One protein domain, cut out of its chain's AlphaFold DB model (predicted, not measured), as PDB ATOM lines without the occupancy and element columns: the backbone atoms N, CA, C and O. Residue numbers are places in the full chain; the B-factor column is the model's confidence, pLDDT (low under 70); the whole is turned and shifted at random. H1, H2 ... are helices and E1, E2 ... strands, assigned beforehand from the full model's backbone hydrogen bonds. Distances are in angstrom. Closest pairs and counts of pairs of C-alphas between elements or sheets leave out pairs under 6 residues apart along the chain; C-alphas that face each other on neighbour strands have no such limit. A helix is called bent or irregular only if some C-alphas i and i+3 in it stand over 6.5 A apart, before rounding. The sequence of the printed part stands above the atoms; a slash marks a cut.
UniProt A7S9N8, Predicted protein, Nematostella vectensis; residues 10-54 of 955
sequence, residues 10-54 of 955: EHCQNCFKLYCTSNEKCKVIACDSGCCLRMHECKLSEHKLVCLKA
ATOM      1  N   GLU A  10      46.843  39.821  -0.271       83.69
ATOM      2  CA  GLU A  10      48.244  39.452  -0.030       83.69
ATOM      3  C   GLU A  10      49.107  40.674   0.326       83.69
ATOM      4  O   GLU A  10      49.836  40.667   1.325       83.69
ATOM      5  N   HIS A  11      48.955  41.779  -0.416       88.25
ATOM      6  CA  HIS A  11      49.559  43.048  -0.020       88.25
ATOM      7  C   HIS A  11      48.848  43.642   1.204       88.25
ATOM      8  O   HIS A  11      49.528  44.081   2.128       88.25
ATOM      9  N   CYS A  12      47.510  43.636   1.259       88.50
ATOM     10  CA  CYS A  12      46.753  44.181   2.395       88.50
ATOM     11  C   CYS A  12      47.190  43.621   3.763       88.50
ATOM     12  O   CYS A  12      47.363  44.400   4.703       88.50
ATOM     13  N   GLN A  13      47.397  42.303   3.882       84.62
ATOM     14  CA  GLN A  13      47.874  41.639   5.104       84.62
ATOM     15  C   GLN A  13      49.221  42.215   5.559       84.62
ATOM     16  O   GLN A  13      49.364  42.626   6.711       84.62
ATOM     17  N   ASN A  14      50.165  42.364   4.630       86.19
ATOM     18  CA  ASN A  14      51.512  42.874   4.894       86.19
ATOM     19  C   ASN A  14      51.609  44.415   4.909       86.19
ATOM     20  O   ASN A  14      52.639  44.974   5.280       86.19
ATOM     21  N   CYS A  15      50.552  45.134   4.517       86.81
ATOM     22  CA  CYS A  15      50.561  46.590   4.425       86.81
ATOM     23  C   CYS A  15      50.340  47.265   5.789       86.81
ATOM     24  O   CYS A  15      49.343  47.014   6.475       86.81
ATOM     25  N   PHE A  16      51.253  48.182   6.123       85.81
ATOM     26  CA  PHE A  16      51.230  49.062   7.298       85.81
ATOM     27  C   PHE A  16      51.283  50.563   6.926       85.81
ATOM     28  O   PHE A  16      51.539  51.414   7.773       85.81
ATOM     29  N   LYS A  17      51.060  50.919   5.651       85.31
ATOM     30  CA  LYS A  17      51.112  52.315   5.180       85.31
ATOM     31  C   LYS A  17      49.791  53.048   5.440       85.31
ATOM     32  O   LYS A  17      48.788  52.733   4.803       85.31
ATOM     33  N   LEU A  18      49.831  54.099   6.266       79.44
ATOM     34  CA  LEU A  18      48.715  55.039   6.511       79.44
ATOM     35  C   LEU A  18      48.104  55.606   5.214       79.44
ATOM     36  O   LEU A  18      46.890  55.789   5.113       79.44
ATOM     37  N   TYR A  19      48.958  55.852   4.216       85.25
ATOM     38  CA  TYR A  19      48.604  56.357   2.890       85.25
ATOM     39  C   TYR A  19      49.048  55.357   1.815       85.25
ATOM     40  O   TYR A  19      49.991  55.597   1.061       85.25
ATOM     41  N   CYS A  20      48.415  54.181   1.783       87.12
ATOM     42  CA  CYS A  20      48.704  53.199   0.744       87.12
ATOM     43  C   CYS A  20      48.097  53.604  -0.611       87.12
ATOM     44  O   CYS A  20      46.900  53.860  -0.714       87.12
ATOM     45  N   THR A  21      48.930  53.603  -1.654       83.62
ATOM     46  CA  THR A  21      48.581  53.902  -3.054       83.62
ATOM     47  C   THR A  21      48.540  52.646  -3.937       83.62
ATOM     48  O   THR A  21      48.698  52.731  -5.154       83.62
ATOM     49  N   SER A  22      48.375  51.461  -3.339       79.56
ATOM     50  CA  SER A  22      48.282  50.196  -4.076       79.56
ATOM     51  C   SER A  22      47.008  50.126  -4.925       79.56
ATOM     52  O   SER A  22      45.929  50.483  -4.457       79.56
ATOM     53  N   ASN A  23      47.122  49.589  -6.142       66.25
ATOM     54  CA  ASN A  23      45.998  49.368  -7.063       66.25
ATOM     55  C   ASN A  23      45.136  48.131  -6.704       66.25
ATOM     56  O   ASN A  23      44.306  47.704  -7.510       66.25
ATOM     57  N   GLU A  24      45.319  47.523  -5.526       70.38
ATOM     58  CA  GLU A  24      44.421  46.470  -5.032       70.38
ATOM     59  C   GLU A  24      42.996  46.997  -4.787       70.38
ATOM     60  O   GLU A  24      42.778  48.141  -4.390       70.38
ATOM     61  N   LYS A  25      41.992  46.120  -4.934       80.88
ATOM     62  CA  LYS A  25      40.556  46.436  -4.770       80.88
ATOM     63  C   LYS A  25      40.119  46.679  -3.307       80.88
ATOM     64  O   LYS A  25      38.950  46.487  -2.967       80.88
ATOM     65  N   CYS A  26      41.043  47.054  -2.425       86.94
ATOM     66  CA  CYS A  26      40.807  47.261  -0.999       86.94
ATOM     67  C   CYS A  26      41.153  48.701  -0.603       86.94
ATOM     68  O   CYS A  26      42.308  49.025  -0.325       86.94
ATOM     69  N   LYS A  27      40.135  49.566  -0.579       88.69
ATOM     70  CA  LYS A  27      40.262  50.978  -0.182       88.69
ATOM     71  C   LYS A  27      40.880  51.125   1.219       88.69
ATOM     72  O   LYS A  27      40.602  50.333   2.122       88.69
ATOM     73  N   VAL A  28      41.669  52.183   1.396       90.25
ATOM     74  CA  VAL A  28      42.125  52.642   2.715       90.25
ATOM     75  C   VAL A  28      41.030  53.511   3.335       90.25
ATOM     76  O   VAL A  28      40.581  54.478   2.723       90.25
ATOM     77  N   ILE A  29      40.620  53.175   4.554       91.31
ATOM     78  CA  ILE A  29      39.606  53.875   5.348       91.31
ATOM     79  C   ILE A  29      40.204  54.363   6.675       91.31
ATOM     80  O   ILE A  29      41.242  53.871   7.120       91.31
ATOM     81  N   ALA A  30      39.548  55.334   7.309       92.06
ATOM     82  CA  ALA A  30      39.803  55.688   8.704       92.06
ATOM     83  C   ALA A  30      39.020  54.759   9.651       92.06
ATOM     84  O   ALA A  30      38.074  54.087   9.235       92.06
ATOM     85  N   CYS A  31      39.400  54.736  10.928       92.69
ATOM     86  CA  CYS A  31      38.643  54.046  11.968       92.69
ATOM     87  C   CYS A  31      37.267  54.703  12.194       92.69
ATOM     88  O   CYS A  31      37.190  55.889  12.511       92.69
ATOM     89  N   ASP A  32      36.188  53.919  12.127       91.94
ATOM     90  CA  ASP A  32      34.819  54.379  12.426       91.94
ATOM     91  C   ASP A  32      34.620  54.816  13.887       91.94
ATOM     92  O   ASP A  32      33.727  55.597  14.199       91.94
ATOM     93  N   SER A  33      35.494  54.352  14.780       90.38
ATOM     94  CA  SER A  33      35.513  54.705  16.199       90.38
ATOM     95  C   SER A  33      36.306  55.992  16.486       90.38
ATOM     96  O   SER A  33      36.609  56.270  17.642       90.38
ATOM     97  N   GLY A  34      36.693  56.762  15.460       88.69
ATOM     98  CA  GLY A  34      37.342  58.068  15.626       88.69
ATOM     99  C   GLY A  34      38.778  58.025  16.163       88.69
ATOM    100  O   GLY A  34      39.239  59.002  16.748       88.69
ATOM    101  N   CYS A  35      39.498  56.908  15.998       91.56
ATOM    102  CA  CYS A  35      40.944  56.887  16.238       91.56
ATOM    103  C   CYS A  35      41.720  57.349  14.988       91.56
ATOM    104  O   CYS A  35      41.221  57.244  13.868       91.56
ATOM    105  N   CYS A  36      42.952  57.831  15.169       88.56
ATOM    106  CA  CYS A  36      43.787  58.375  14.090       88.56
ATOM    107  C   CYS A  36      44.258  57.345  13.042       88.56
ATOM    108  O   CYS A  36      44.802  57.732  12.009       88.56
ATOM    109  N   LEU A  37      44.076  56.039  13.279       89.19
ATOM    110  CA  LEU A  37      44.609  55.010  12.393       89.19
ATOM    111  C   LEU A  37      43.836  54.933  11.067       89.19
ATOM    112  O   LEU A  37      42.606  54.829  11.036       89.19
ATOM    113  N   ARG A  38      44.592  54.894   9.967       90.62
ATOM    114  CA  ARG A  38      44.111  54.590   8.613       90.62
ATOM    115  C   ARG A  38      44.582  53.195   8.205       90.62
ATOM    116  O   ARG A  38      45.735  52.845   8.440       90.62
ATOM    117  N   MET A  39      43.697  52.397   7.616       91.62
ATOM    118  CA  MET A  39      43.937  50.981   7.305       91.62
ATOM    119  C   MET A  39      43.149  50.528   6.073       91.62
ATOM    120  O   MET A  39      42.146  51.140   5.717       91.62
ATOM    121  N   HIS A  40      43.564  49.437   5.433       92.31
ATOM    122  CA  HIS A  40      42.741  48.776   4.414       92.31
ATOM    123  C   HIS A  40      41.443  48.230   5.038       92.31
ATOM    124  O   HIS A  40      41.474  47.707   6.150       92.31
ATOM    125  N   GLU A  41      40.314  48.323   4.325       90.81
ATOM    126  CA  GLU A  41      38.976  47.930   4.815       90.81
ATOM    127  C   GLU A  41      38.929  46.522   5.441       90.81
ATOM    128  O   GLU A  41      38.301  46.331   6.480       90.81
ATOM    129  N   CYS A  42      39.660  45.559   4.873       90.50
ATOM    130  CA  CYS A  42      39.753  44.188   5.385       90.50
ATOM    131  C   CYS A  42      40.356  44.069   6.800       90.50
ATOM    132  O   CYS A  42      40.110  43.071   7.467       90.50
ATOM    133  N   LYS A  43      41.111  45.072   7.275       90.94
ATOM    134  CA  LYS A  43      41.705  45.115   8.626       90.94
ATOM    135  C   LYS A  43      40.808  45.787   9.674       90.94
ATOM    136  O   LYS A  43      41.178  45.835  10.845       90.94
ATOM    137  N   LEU A  44      39.636  46.317   9.300       90.50
ATOM    138  CA  LEU A  44      38.767  47.052  10.232       90.50
ATOM    139  C   LEU A  44      38.246  46.170  11.380       90.50
ATOM    140  O   LEU A  44      38.154  46.631  12.518       90.50
ATOM    141  N   SER A  45      37.912  44.911  11.091       90.62
ATOM    142  CA  SER A  45      37.464  43.919  12.077       90.62
ATOM    143  C   SER A  45      38.550  43.628  13.116       90.62
ATOM    144  O   SER A  45      38.303  43.769  14.311       90.62
ATOM    145  N   GLU A  46      39.763  43.307  12.663       91.00
ATOM    146  CA  GLU A  46      40.937  43.070  13.513       91.00
ATOM    147  C   GLU A  46      41.285  44.313  14.341       91.00
ATOM    148  O   GLU A  46      41.458  44.242  15.557       91.00
ATOM    149  N   HIS A  47      41.303  45.489  13.707       92.12
ATOM    150  CA  HIS A  47      41.588  46.750  14.379       92.12
ATOM    151  C   HIS A  47      40.591  47.051  15.509       92.12
ATOM    152  O   HIS A  47      41.001  47.520  16.570       92.12
ATOM    153  N   LYS A  48      39.299  46.731  15.357       91.94
ATOM    154  CA  LYS A  48      38.301  46.891  16.435       91.94
ATOM    155  C   LYS A  48      38.603  46.039  17.676       91.94
ATOM    156  O   LYS A  48      38.205  46.425  18.780       91.94
ATOM    157  N   LEU A  49      39.360  44.946  17.550       91.69
ATOM    158  CA  LEU A  49      39.799  44.126  18.688       91.69
ATOM    159  C   LEU A  49      40.906  44.795  19.527       91.69
ATOM    160  O   LEU A  49      41.035  44.472  20.706       91.69
ATOM    161  N   VAL A  50      41.640  45.769  18.969       93.81
ATOM    162  CA  VAL A  50      42.745  46.479  19.655       93.81
ATOM    163  C   VAL A  50      42.524  47.989  19.835       93.81
ATOM    164  O   VAL A  50      43.121  48.597  20.719       93.81
ATOM    165  N   CYS A  51      41.646  48.612  19.046       95.12
ATOM    166  CA  CYS A  51      41.402  50.057  19.041       95.12
ATOM    167  C   CYS A  51      40.977  50.598  20.418       95.12
ATOM    168  O   CYS A  51      39.969  50.169  20.981       95.12
ATOM    169  N   LEU A  52      41.700  51.590  20.941       95.38
ATOM    170  CA  LEU A  52      41.418  52.186  22.252       95.38
ATOM    171  C   LEU A  52      40.100  52.980  22.302       95.38
ATOM    172  O   LEU A  52      39.470  53.043  23.357       95.38
ATOM    173  N   LYS A  53      39.657  53.533  21.164       96.19
ATOM    174  CA  LYS A  53      38.394  54.286  21.045       96.19
ATOM    175  C   LYS A  53      37.166  53.415  20.757       96.19
ATOM    176  O   LYS A  53      36.044  53.888  20.916       96.19
ATOM    177  N   ALA A  54      37.349  52.157  20.345       95.50
ATOM    178  CA  ALA A  54      36.226  51.265  20.059       95.50
ATOM    179  C   ALA A  54      35.373  51.055  21.320       95.50
ATOM    180  O   ALA A  54      35.903  50.732  22.387       95.50
TER     181      ALA A  54
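AT A GLANCE: This is residues 10 to 54 of the 955 residues of the protein "Predicted protein" of Nematostella vectensis (UniProt A7S9N8). What shape does the model make? It is a small elongated body: a short two-stranded hairpin, E1 and E2, along one side, with H2 folding back over it from the end of E2. The short helix H1 and a wide loop, residues 15 to 27, make the other end of the long axis. What is it built of? The printed part has 45 residues, with H1, E1, E2 and H2 in that order and an antiparallel sheet E1 - E2. The class is mixed, helices and strands, with under half of the residues in named elements. How tightly is it drawn together? It is compact, with a radius of gyration of the C-alphas of 10.2 A and spans of 29 by 16 by 15 A.

HOW THE PARTS SIT: What comes near H1, residues 10 to 14? Its Cys 12 has its C-alpha 6.4 A from that of His 40 in E2, residues 38 to 40, their closest pair. H1 is close to but not clearly touching H2, residues 41 to 50; the closest C-alphas, of Cys 12 and Cys 42, are 7.6 A apart. How do the strands pair? E1, residues 28 to 30, and E2 form an antiparallel hairpin at 140 degrees, with N 29 and O 39 within hydrogen-bond range at 2.8 A. Where is H2? Its closest C-alphas to E1 are those of Glu 41 and Ile 29, 6.0 A apart. How do the helix backbones run? O i to N i+4 pairs within range are 0 of 1 in H1 and 2 of 6 in H2, while O i to N i+3 pairs are 1 of 2 and 5 of 7.

IN THESE COORDINATES: Where do the first elements begin? H1 begins at C-alpha 10, (48.244, 39.452, -0.030), and is 6.8 A long; E1 begins at C-alpha 28, (42.125, 52.642, 2.715), and is 7.1 A long. What follows? E2 is 7.3 A long, and H2, 15.4 A, ends at C-alpha 50, (42.745, 46.479, 19.655). H2 is irregular: C-alphas 42 and 45 are 7.1 A apart.

THE WHOLE: How large is it? The two C-alphas farthest apart, of Asn 23 and Leu 52, are 29.8 A apart. How is it linked? The printed part has no cut; H1 to E1 is a long link of 13 residues, E1 to E2 a short one and E2 to H2 a tight one. Where is confidence low? Residue 23 is under 70; the mean pLDDT of the printed part is 88.3.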